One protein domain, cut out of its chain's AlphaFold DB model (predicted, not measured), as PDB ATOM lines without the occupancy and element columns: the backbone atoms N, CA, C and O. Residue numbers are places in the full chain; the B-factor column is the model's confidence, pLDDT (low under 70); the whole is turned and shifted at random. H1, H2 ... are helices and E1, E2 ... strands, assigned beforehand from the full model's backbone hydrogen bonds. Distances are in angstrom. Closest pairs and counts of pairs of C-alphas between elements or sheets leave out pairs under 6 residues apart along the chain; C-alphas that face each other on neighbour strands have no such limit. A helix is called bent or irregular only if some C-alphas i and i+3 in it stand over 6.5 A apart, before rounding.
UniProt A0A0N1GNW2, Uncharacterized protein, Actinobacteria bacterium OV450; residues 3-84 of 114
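AT A GLANCE: This is residues 3 to 84 of the 114 residues of an uncharacterized protein of Actinobacteria bacterium OV450 (UniProt A0A0N1GNW2). Picture a small three-stranded sheet, E1, E2 and E3, with one longer helix, H1, over one face and running along E2, while short helices H3 and H4 only graze the sheet. A long loop, residues 29 to 46, reaches far from this body and makes one end of the long axis. The printed part has 82 residues, in the order E1, H1, H2, E2, H3, E3, H4; the mixed sheet runs E1, E2, E3. The class is mixed, helices and strands, though under half of the residues are in named elements. The whole is elongated, spanning 46 by 27 by 18 A, and only just compact, close to loose, with a radius of gyration of the C-alphas of 14.1 A.

IN THESE COORDINATES: Find C-alpha 3 at (-4.774, 18.699, 25.422), where strand E1, residues 3 to 5, begins. Helix H1, residues 13 to 23, then runs 14.8 A from C-alpha 13 at (-6.668, 29.010, 23.834); it is neither bent nor irregular, but only just: C-alphas 14 and 17 are 6.1 A apart. Next come helix H2, residues 25 to 28, strand E2, residues 47 to 50 and 10.7 A long, and helix H3, residues 51 to 57 and 10.1 A long. Strand E3, residues 64 to 66, and helix H4, residues 75 to 79, follow; H4 ends at C-alpha 79, (-4.624, 10.803, 15.738).

HOW THE PARTS SIT: Look first at E1 and E2, parallel at 18 degrees, with N 3 and O 47 2.8 A apart, within hydrogen-bond range. E2 and E3 are antiparallel at 149 degrees, with N 48 and O 65 at 2.8 A. Residues 64 to 65 of E3 also pair, antiparallel, with residues 72 to 73. E1, H1 H2, E2 form a strand-helix-strand unit, two parallel neighbour strands with helices between, and its crossover is right-handed. H1 is on the sheet at a height of 10.4 A, over E2 and along it at 10 degrees on the local plane; their closest C-alphas, Val 17 and Ala 48, are 7.4 A apart. H2 is not on the sheet. H3 only grazes it with residues 51 to 54, and H4 with residues 75 to 79; the closest C-alphas of E3 and H4, Arg 66 and Ala 78, are 5.3 A apart. Every O i to N i+4 pair is within hydrogen-bond range in H3 and H4, and 6 of 7 in H1; H2 is too short for such a pair.

THE WHOLE: The C-alphas farthest apart are those of Val 8 and Gly 35, 46.9 A. The printed part has no cut, and its long link is H2 to E2. Look for pLDDT under 70 at residues 7 to 11, 30 to 42 and 81 to 84; the mean of the printed part is 78.3.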
ATOM      1  N   LEU A   3      -4.611  17.493  24.616       87.12
ATOM      2  CA  LEU A   3      -4.774  18.699  25.422       87.12
ATOM      3  C   LEU A   3      -6.194  19.238  25.227       87.12
ATOM      4  O   LEU A   3      -6.602  19.516  24.099       87.12
ATOM      5  N   VAL A   4      -6.939  19.400  26.319       86.50
ATOM      6  CA  VAL A   4      -8.303  19.942  26.292       86.50
ATOM      7  C   VAL A   4      -8.310  21.295  26.990       86.50
ATOM      8  O   VAL A   4      -7.999  21.392  28.175       86.50
ATOM      9  N   PHE A   5      -8.666  22.341  26.252       85.50
ATOM     10  CA  PHE A   5      -8.743  23.707  26.755       85.50
ATOM     11  C   PHE A   5     -10.174  24.039  27.142       85.50
ATOM     12  O   PHE A   5     -11.100  23.896  26.344       85.50
ATOM     13  N   ASN A   6     -10.353  24.535  28.359       81.56
ATOM     14  CA  ASN A   6     -11.622  25.074  28.811       81.56
ATOM     15  C   ASN A   6     -11.475  26.587  29.005       81.56
ATOM     16  O   ASN A   6     -10.631  27.022  29.785       81.56
ATOM     17  N   ARG A   7     -12.278  27.394  28.303       69.56
ATOM     18  CA  ARG A   7     -12.205  28.870  28.330       69.56
ATOM     19  C   ARG A   7     -12.897  29.453  29.573       69.56
ATOM     20  O   ARG A   7     -13.674  30.390  29.467       69.56
ATOM     21  N   VAL A   8     -12.673  28.853  30.740       66.50
ATOM     22  CA  VAL A   8     -13.284  29.275  32.015       66.50
ATOM     23  C   VAL A   8     -12.381  30.256  32.784       66.50
ATOM     24  O   VAL A   8     -12.823  30.851  33.755       66.50
ATOM     25  N   GLY A   9     -11.144  30.503  32.326       64.12
ATOM     26  CA  GLY A   9     -10.214  31.463  32.947       64.12
ATOM     27  C   GLY A   9      -9.408  32.297  31.943       64.12
ATOM     28  O   GLY A   9      -9.599  32.176  30.734       64.12
ATOM     29  N   GLU A  10      -8.473  33.114  32.447       64.88
ATOM     30  CA  GLU A  10      -7.672  34.100  31.682       64.88
ATOM     31  C   GLU A  10      -6.849  33.516  30.523       64.88
ATOM     32  O   GLU A  10      -6.458  34.225  29.595       64.88
ATOM     33  N   ARG A  11      -6.574  32.209  30.545       68.00
ATOM     34  CA  ARG A  11      -5.810  31.540  29.489       68.00
ATOM     35  C   ARG A  11      -6.679  31.336  28.257       68.00
ATOM     36  O   ARG A  11      -7.387  30.338  28.123       68.00
ATOM     37  N   ASN A  12      -6.577  32.279  27.328       78.31
ATOM     38  CA  ASN A  12      -7.216  32.173  26.027       78.31
ATOM     39  C   ASN A  12      -6.511  31.087  25.169       78.31
ATOM     40  O   ASN A  12      -5.299  31.193  24.922       78.31
ATOM     41  N   PRO A  13      -7.231  30.042  24.707       79.94
ATOM     42  CA  PRO A  13      -6.668  29.010  23.834       79.94
ATOM     43  C   PRO A  13      -6.086  29.575  22.534       79.94
ATOM     44  O   PRO A  13      -5.081  29.044  22.066       79.94
ATOM     45  N   ASP A  14      -6.628  30.681  22.017       82.56
ATOM     46  CA  ASP A  14      -6.175  31.307  20.767       82.56
ATOM     47  C   ASP A  14      -4.718  31.788  20.850       82.56
ATOM     48  O   ASP A  14      -4.008  31.798  19.850       82.56
ATOM     49  N   HIS A  15      -4.236  32.121  22.052       84.94
ATOM     50  CA  HIS A  15      -2.838  32.500  22.290       84.94
ATOM     51  C   HIS A  15      -2.010  31.347  22.869       84.94
ATOM     52  O   HIS A  15      -0.828  31.188  22.557       84.94
ATOM     53  N   THR A  16      -2.630  30.512  23.704       87.69
ATOM     54  CA  THR A  16      -1.931  29.434  24.414       87.69
ATOM     55  C   THR A  16      -1.537  28.300  23.469       87.69
ATOM     56  O   THR A  16      -0.429  27.771  23.560       87.69
ATOM     57  N   VAL A  17      -2.420  27.931  22.537       89.06
ATOM     58  CA  VAL A  17      -2.195  26.818  21.608       89.06
ATOM     59  C   VAL A  17      -1.043  27.104  20.635       89.06
ATOM     60  O   VAL A  17      -0.147  26.257  20.557       89.06
ATOM     61  N   PRO A  18      -0.967  28.271  19.956       90.00
ATOM     62  CA  PRO A  18       0.188  28.602  19.118       90.00
ATOM     63  C   PRO A  18       1.505  28.588  19.895       90.00
ATOM     64  O   PRO A  18       2.485  27.992  19.445       90.00
ATOM     65  N   ARG A  19       1.518  29.158  21.109       90.31
ATOM     66  CA  ARG A  19       2.718  29.185  21.950       90.31
ATOM     67  C   ARG A  19       3.170  27.783  22.361       90.31
ATOM     68  O   ARG A  19       4.358  27.472  22.307       90.31
ATOM     69  N   LEU A  20       2.235  26.914  22.739       90.06
ATOM     70  CA  LEU A  20       2.535  25.514  23.046       90.06
ATOM     71  C   LEU A  20       3.064  24.768  21.825       90.06
ATOM     72  O   LEU A  20       4.001  23.981  21.959       90.06
ATOM     73  N   GLN A  21       2.506  25.020  20.640       90.56
ATOM     74  CA  GLN A  21       2.977  24.417  19.398       90.56
ATOM     75  C   GLN A  21       4.445  24.772  19.122       90.56
ATOM     76  O   GLN A  21       5.225  23.900  18.740       90.56
ATOM     77  N   GLU A  22       4.846  26.020  19.365       90.56
ATOM     78  CA  GLU A  22       6.244  26.451  19.268       90.56
ATOM     79  C   GLU A  22       7.147  25.771  20.298       90.56
ATOM     80  O   GLU A  22       8.152  25.167  19.924       90.56
ATOM     81  N   LEU A  23       6.783  25.824  21.582       91.94
ATOM     82  CA  LEU A  23       7.622  25.311  22.671       91.94
ATOM     83  C   LEU A  23       7.819  23.792  22.590       91.94
ATOM     84  O   LEU A  23       8.905  23.277  22.843       91.94
ATOM     85  N   THR A  24       6.779  23.067  22.182       88.44
ATOM     86  CA  THR A  24       6.800  21.600  22.077       88.44
ATOM     87  C   THR A  24       7.245  21.096  20.710       88.44
ATOM     88  O   THR A  24       7.244  19.889  20.482       88.44
ATOM     89  N   ARG A  25       7.646  21.985  19.791       87.25
ATOM     90  CA  ARG A  25       8.029  21.650  18.409       87.25
ATOM     91  C   ARG A  25       9.001  20.471  18.320       87.25
ATOM     92  O   ARG A  25       8.819  19.578  17.494       87.25
ATOM     93  N   HIS A  26       9.983  20.421  19.216       84.00
ATOM     94  CA  HIS A  26      10.965  19.339  19.297       84.00
ATOM     95  C   HIS A  26      10.337  17.949  19.554       84.00
ATOM     96  O   HIS A  26      10.858  16.954  19.058       84.00
ATOM     97  N   LEU A  27       9.181  17.867  20.222       80.88
ATOM     98  CA  LEU A  27       8.490  16.611  20.545       80.88
ATOM     99  C   LEU A  27       7.702  16.017  19.367       80.88
ATOM    100  O   LEU A  27       7.538  14.799  19.293       80.88
ATOM    101  N   TRP A  28       7.212  16.851  18.443       81.50
ATOM    102  CA  TRP A  28       6.265  16.414  17.404       81.50
ATOM    103  C   TRP A  28       6.714  16.689  15.958       81.50
ATOM    104  O   TRP A  28       6.275  15.994  15.042       81.50
ATOM    105  N   GLN A  29       7.618  17.643  15.705       79.81
ATOM    106  CA  GLN A  29       7.951  18.089  14.341       79.81
ATOM    107  C   GLN A  29       8.997  17.222  13.617       79.81
ATOM    108  O   GLN A  29      10.162  17.586  13.622       79.81
ATOM    109  N   GLY A  30       8.600  16.142  12.928       68.50
ATOM    110  CA  GLY A  30       9.475  15.225  12.153       68.50
ATOM    111  C   GLY A  30      10.837  15.775  11.688       68.50
ATOM    112  O   GLY A  30      10.900  16.809  11.026       68.50
ATOM    113  N   GLU A  31      11.931  15.057  11.968       58.28
ATOM    114  CA  GLU A  31      13.269  15.462  11.521       58.28
ATOM    115  C   GLU A  31      13.411  15.131  10.033       58.28
ATOM    116  O   GLU A  31      13.278  13.975   9.621       58.28
ATOM    117  N   ARG A  32      13.657  16.145   9.198       53.91
ATOM    118  CA  ARG A  32      14.014  15.921   7.794       53.91
ATOM    119  C   ARG A  32      15.476  15.501   7.732       53.91
ATOM    120  O   ARG A  32      16.349  16.357   7.633       53.91
ATOM    121  N   GLN A  33      15.756  14.199   7.747       47.91
ATOM    122  CA  GLN A  33      17.086  13.735   7.352       47.91
ATOM    123  C   GLN A  33      17.357  14.168   5.905       47.91
ATOM    124  O   GLN A  33      16.545  13.912   5.010       47.91
ATOM    125  N   ARG A  34      18.490  14.845   5.668       41.41
ATOM    126  CA  ARG A  34      18.980  15.134   4.310       41.41
ATOM    127  C   ARG A  34      19.110  13.799   3.569       41.41
ATOM    128  O   ARG A  34      19.890  12.946   3.965       41.41
ATOM    129  N   GLY A  35      18.295  13.600   2.536       52.00
ATOM    130  CA  GLY A  35      18.311  12.400   1.690       52.00
ATOM    131  C   GLY A  35      17.477  11.202   2.177       52.00
ATOM    132  O   GLY A  35      16.986  10.452   1.339       52.00
ATOM    133  N   GLY A  36      17.206  11.049   3.477       51.47
ATOM    134  CA  GLY A  36      16.505   9.879   4.041       51.47
ATOM    135  C   GLY A  36      14.969   9.990   4.106       51.47
ATOM    136  O   GLY A  36      14.413  11.079   3.932       51.47
ATOM    137  N   PRO A  37      14.218   8.887   4.318       48.75
ATOM    138  CA  PRO A  37      12.805   8.934   4.720       48.75
ATOM    139  C   PRO A  37      12.620   9.732   6.023       48.75
ATOM    140  O   PRO A  37      13.470   9.677   6.903       48.75
ATOM    141  N   LEU A  38      11.509  10.471   6.154       51.94
ATOM    142  CA  LEU A  38      11.162  11.167   7.399       51.94
ATOM    143  C   LEU A  38      10.937  10.107   8.492       51.94
ATOM    144  O   LEU A  38       9.960   9.360   8.421       51.94
ATOM    145  N   LEU A  39      11.839  10.012   9.471       51.22
ATOM    146  CA  LEU A  39      11.659   9.142  10.631       51.22
ATOM    147  C   LEU A  39      10.632   9.788  11.565       51.22
ATOM    148  O   LEU A  39      10.926  10.728  12.303       51.22
ATOM    149  N   CYS A  40       9.401   9.284  11.510       52.16
ATOM    150  CA  CYS A  40       8.354   9.605  12.480       52.16
ATOM    151  C   CYS A  40       8.479   8.781  13.779       52.16
ATOM    152  O   CYS A  40       7.721   9.024  14.711       52.16
ATOM    153  N   ASP A  41       9.431   7.841  13.865       54.75
ATOM    154  CA  ASP A  41       9.433   6.730  14.838       54.75
ATOM    155  C   ASP A  41       9.601   7.103  16.319       54.75
ATOM    156  O   ASP A  41       9.507   6.233  17.179       54.75
ATOM    157  N   ARG A  42       9.816   8.377  16.667       57.69
ATOM    158  CA  ARG A  42       9.932   8.808  18.076       57.69
ATOM    159  C   ARG A  42       9.155  10.074  18.423       57.69
ATOM    160  O   ARG A  42       9.333  10.617  19.510       57.69
ATOM    161  N   ARG A  43       8.317  10.577  17.513       73.50
ATOM    162  CA  ARG A  43       7.612  11.848  17.722       73.50
ATOM    163  C   ARG A  43       6.186  11.622  18.182       73.50
ATOM    164  O   ARG A  43       5.427  10.889  17.555       73.50
ATOM    165  N   ILE A  44       5.828  12.265  19.286       76.31
ATOM    166  CA  ILE A  44       4.529  12.085  19.928       76.31
ATOM    167  C   ILE A  44       3.533  13.024  19.241       76.31
ATOM    168  O   ILE A  44       3.756  14.236  19.239       76.31
ATOM    169  N   PRO A  45       2.415  12.527  18.676       79.94
ATOM    170  CA  PRO A  45       1.379  13.414  18.168       79.94
ATOM    171  C   PRO A  45       0.776  14.199  19.337       79.94
ATOM    172  O   PRO A  45       0.288  13.613  20.311       79.94
ATOM    173  N   ILE A  46       0.817  15.527  19.240       88.06
ATOM    174  CA  ILE A  46       0.140  16.434  20.169       88.06
ATOM    175  C   ILE A  46      -1.110  16.965  19.477       88.06
ATOM    176  O   ILE A  46      -1.046  17.494  18.364       88.06
ATOM    177  N   ILE A  47      -2.246  16.773  20.138       89.75
ATOM    178  CA  ILE A  47      -3.568  17.156  19.654       89.75
ATOM    179  C   ILE A  47      -4.185  18.090  20.690       89.75
ATOM    180  O   ILE A  47      -4.154  17.782  21.880       89.75
ATOM    181  N   ALA A  48      -4.743  19.209  20.247       91.44
ATOM    182  CA  ALA A  48      -5.433  20.190  21.070       91.44
ATOM    183  C   ALA A  48      -6.907  20.307  20.664       91.44
ATOM    184  O   ALA A  48      -7.249  20.145  19.494       91.44
ATOM    185  N   THR A  49      -7.788  20.605  21.615       91.00
ATOM    186  CA  THR A  49      -9.204  20.903  21.348       91.00
ATOM    187  C   THR A  49      -9.803  21.787  22.435       91.00
ATOM    188  O   THR A  49      -9.290  21.824  23.554       91.00
ATOM    189  N   GLY A  50     -10.887  22.496  22.121       88.94
ATOM    190  CA  GLY A  50     -11.674  23.249  23.095       88.94
ATOM    191  C   GLY A  50     -12.844  22.429  23.644       88.94
ATOM    192  O   GLY A  50     -13.574  21.802  22.879       88.94
ATOM    193  N   LEU A  51     -13.089  22.486  24.955       87.50
ATOM    194  CA  LEU A  51     -14.177  21.748  25.609       87.50
ATOM    195  C   LEU A  51     -15.558  22.111  25.036       87.50
ATOM    196  O   LEU A  51     -16.375  21.228  24.793       87.50
ATOM    197  N   ASN A  52     -15.803  23.395  24.758       87.19
ATOM    198  CA  ASN A  52     -17.068  23.848  24.170       87.19
ATOM    199  C   ASN A  52     -17.280  23.309  22.751       87.19
ATOM    200  O   ASN A  52     -18.379  22.866  22.429       87.19
ATOM    201  N   GLN A  53     -16.227  23.297  21.926       84.31
ATOM    202  CA  GLN A  53     -16.281  22.739  20.571       84.31
ATOM    203  C   GLN A  53     -16.547  21.234  20.622       84.31
ATOM    204  O   GLN A  53     -17.422  20.738  19.917       84.31
ATOM    205  N   LEU A  54     -15.854  20.522  21.518       86.75
ATOM    206  CA  LEU A  54     -16.058  19.092  21.727       86.75
ATOM    207  C   LEU A  54     -17.478  18.779  22.223       86.75
ATOM    208  O   LEU A  54     -18.060  17.788  21.793       86.75
ATOM    209  N   ARG A  55     -18.063  19.628  23.079       88.00
ATOM    210  CA  ARG A  55     -19.448  19.476  23.552       88.00
ATOM    211  C   ARG A  55     -20.478  19.727  22.449       88.00
ATOM    212  O   ARG A  55     -21.484  19.034  22.406       88.00
ATOM    213  N   GLN A  56     -20.243  20.715  21.586       89.75
ATOM    214  CA  GLN A  56     -21.178  21.096  20.519       89.75
ATOM    215  C   GLN A  56     -21.157  20.129  19.333       89.75
ATOM    216  O   GLN A  56     -22.210  19.758  18.828       89.75
ATOM    217  N   LEU A  57     -19.968  19.740  18.875       88.31
ATOM    218  CA  LEU A  57     -19.790  18.973  17.637       88.31
ATOM    219  C   LEU A  57     -19.466  17.492  17.896       88.31
ATOM    220  O   LEU A  57     -19.439  16.685  16.967       88.31
ATOM    221  N   GLY A  58     -19.220  17.125  19.156       83.94
ATOM    222  CA  GLY A  58     -18.863  15.769  19.554       83.94
ATOM    223  C   GLY A  58     -17.478  15.336  19.065       83.94
ATOM    224  O   GLY A  58     -16.783  16.031  18.326       83.94
ATOM    225  N   ALA A  59     -17.071  14.127  19.455       76.12
ATOM    226  CA  ALA A  59     -15.780  13.554  19.060       76.12
ATOM    227  C   ALA A  59     -15.696  13.165  17.567       76.12
ATOM    228  O   ALA A  59     -14.608  12.865  17.073       76.12
ATOM    229  N   ALA A  60     -16.832  13.128  16.864       82.25
ATOM    230  CA  ALA A  60     -16.898  12.865  15.427       82.25
ATOM    231  C   ALA A  60     -16.698  14.134  14.582       82.25
ATOM    232  O   ALA A  60     -16.288  14.028  13.427       82.25
ATOM    233  N   GLY A  61     -16.956  15.318  15.151       85.56
ATOM    234  CA  GLY A  61     -16.766  16.593  14.471       85.56
ATOM    235  C   GLY A  61     -15.294  16.970  14.283       85.56
ATOM    236  O   GLY A  61     -14.400  16.485  14.983       85.56
ATOM    237  N   SER A  62     -15.041  17.887  13.348       90.50
ATOM    238  CA  SER A  62     -13.717  18.477  13.121       90.50
ATOM    239  C   SER A  62     -13.393  19.505  14.204       90.50
ATOM    240  O   SER A  62     -13.518  20.708  13.999       90.50
ATOM    241  N   VAL A  63     -13.002  19.016  15.380       91.12
ATOM    242  CA  VAL A  63     -12.734  19.839  16.577       91.12
ATOM    243  C   VAL A  63     -11.308  19.724  17.094       91.12
ATOM    244  O   VAL A  63     -10.961  20.339  18.102       91.12
ATOM    245  N   LEU A  64     -10.474  18.911  16.449       90.38
ATOM    246  CA  LEU A  64      -9.136  18.605  16.933       90.38
ATOM    247  C   LEU A  64      -8.081  19.296  16.078       90.38
ATOM    248  O   LEU A  64      -7.978  19.053  14.880       90.38
ATOM    249  N   LEU A  65      -7.233  20.100  16.704       91.25
ATOM    250  CA  LEU A  65      -6.036  20.637  16.080       91.25
ATOM    251  C   LEU A  65      -4.857  19.707  16.360       91.25
ATOM    252  O   LEU A  65      -4.391  19.606  17.495       91.25
ATOM    253  N   ARG A  66      -4.333  19.051  15.327       89.81
ATOM    254  CA  ARG A  66      -3.052  18.344  15.429       89.81
ATOM    255  C   ARG A  66      -1.910  19.318  15.170       89.81
ATOM    256  O   ARG A  66      -1.893  19.973  14.130       89.81
ATOM    257  N   PHE A  67      -0.932  19.368  16.070       88.56
ATOM    258  CA  PHE A  67       0.208  20.271  15.915       88.56
ATOM    259  C   PHE A  67       0.969  19.998  14.608       88.56
ATOM    260  O   PHE A  67       1.203  18.846  14.232       88.56
ATOM    261  N   GLY A  68       1.314  21.076  13.897       83.31
ATOM    262  CA  GLY A  68       1.919  21.015  12.560       83.31
ATOM    263  C   GLY A  68       0.923  20.908  11.401       83.31
ATOM    264  O   GLY A  68       1.341  20.747  10.253       83.31
ATOM    265  N   ARG A  69      -0.377  20.986  11.686       84.88
ATOM    266  CA  ARG A  69      -1.450  21.142  10.700       84.88
ATOM    267  C   ARG A  69      -2.092  22.516  10.881       84.88
ATOM    268  O   ARG A  69      -2.061  23.080  11.968       84.88
ATOM    269  N   ASP A  70      -2.644  23.042   9.801       84.12
ATOM    270  CA  ASP A  70      -3.240  24.377   9.701       84.12
ATOM    271  C   ASP A  70      -4.772  24.376   9.829       84.12
ATOM    272  O   ASP A  70      -5.388  25.436   9.856       84.12
ATOM    273  N   HIS A  71      -5.391  23.198   9.936       86.06
ATOM    274  CA  HIS A  71      -6.839  23.034  10.021       86.06
ATOM    275  C   HIS A  71      -7.251  22.033  11.107       86.06
ATOM    276  O   HIS A  71      -6.500  21.115  11.474       86.06
ATOM    277  N   LEU A  72      -8.482  22.211  11.595       90.25
ATOM    278  CA  LEU A  72      -9.147  21.275  12.496       90.25
ATOM    279  C   LEU A  72      -9.493  19.983  11.758       90.25
ATOM    280  O   LEU A  72      -9.948  19.998  10.616       90.25
ATOM    281  N   GLN A  73      -9.291  18.865  12.438       89.06
ATOM    282  CA  GLN A  73      -9.454  17.521  11.911       89.06
ATOM    283  C   GLN A  73     -10.447  16.722  12.759       89.06
ATOM    284  O   GLN A  73     -10.572  16.959  13.969       89.06
ATOM    285  N   PRO A  74     -11.128  15.737  12.156       88.00
ATOM    286  CA  PRO A  74     -11.858  14.725  12.902       88.00
ATOM    287  C   PRO A  74     -10.885  13.791  13.639       88.00
ATOM    288  O   PRO A  74      -9.702  13.676  13.303       88.00
ATOM    289  N   ARG A  75     -11.396  13.057  14.636       84.81
ATOM    290  CA  ARG A  75     -10.600  12.189  15.525       84.81
ATOM    291  C   ARG A  75      -9.625  11.253  14.817       84.81
ATOM    292  O   ARG A  75      -8.463  11.180  15.208       84.81
ATOM    293  N   LEU A  76     -10.086  10.538  13.794       81.38
ATOM    294  CA  LEU A  76      -9.262   9.535  13.112       81.38
ATOM    295  C   LEU A  76      -8.086  10.160  12.351       81.38
ATOM    296  O   LEU A  76      -7.005   9.577  12.297       81.38
ATOM    297  N   GLU A  77      -8.269  11.359  11.802       82.81
ATOM    298  CA  GLU A  77      -7.222  12.077  11.071       82.81
ATOM    299  C   GLU A  77      -6.231  12.756  12.019       82.81
ATOM    300  O   GLU A  77      -5.017  12.651  11.828       82.81
ATOM    301  N   ALA A  78      -6.738  13.370  13.094       84.50
ATOM    302  CA  ALA A  78      -5.915  14.044  14.093       84.50
ATOM    303  C   ALA A  78      -4.993  13.079  14.856       84.50
ATOM    304  O   ALA A  78      -3.848  13.418  15.146       84.50
ATOM    305  N   ILE A  79      -5.468  11.867  15.168       80.75
ATOM    306  CA  ILE A  79      -4.624  10.803  15.738       80.75
ATOM    307  C   ILE A  79      -3.638  10.301  14.678       80.75
ATOM    308  O   ILE A  79      -2.457  10.101  14.969       80.75
ATOM    309  N   GLY A  80      -4.115  10.170  13.439       72.94
ATOM    310  CA  GLY A  80      -3.338   9.682  12.314       72.94
ATOM    311  C   GLY A  80      -3.033   8.185  12.406       72.94
ATOM    312  O   GLY A  80      -3.234   7.522  13.420       72.94
ATOM    313  N   SER A  81      -2.517   7.639  11.306       66.81
ATOM    314  CA  SER A  81      -1.899   6.313  11.278       66.81
ATOM    315  C   SER A  81      -0.460   6.490  10.804       66.81
ATOM    316  O   SER A  81      -0.274   6.910   9.658       66.81
ATOM    317  N   PRO A  82       0.560   6.168  11.625       62.78
ATOM    318  CA  PRO A  82       1.966   6.345  11.252       62.78
ATOM    319  C   PRO A  82       2.311   5.716   9.893       62.78
ATOM    320  O   PRO A  82       3.042   6.295   9.091       62.78
ATOM    321  N   ARG A  83       1.699   4.565   9.578       58.97
ATOM    322  CA  ARG A  83       1.847   3.887   8.281       58.97
ATOM    323  C   ARG A  83       1.257   4.695   7.125       58.97
ATOM    324  O   ARG A  83       1.894   4.819   6.082       58.97
ATOM    325  N   ARG A  84       0.063   5.264   7.303       64.25
ATOM    326  CA  ARG A  84      -0.600   6.091   6.281       64.25
ATOM    327  C   ARG A  84       0.173   7.383   6.031       64.25
ATOM    328  O   ARG A  84       0.379   7.751   4.881       64.25
TER     329      ARG A  84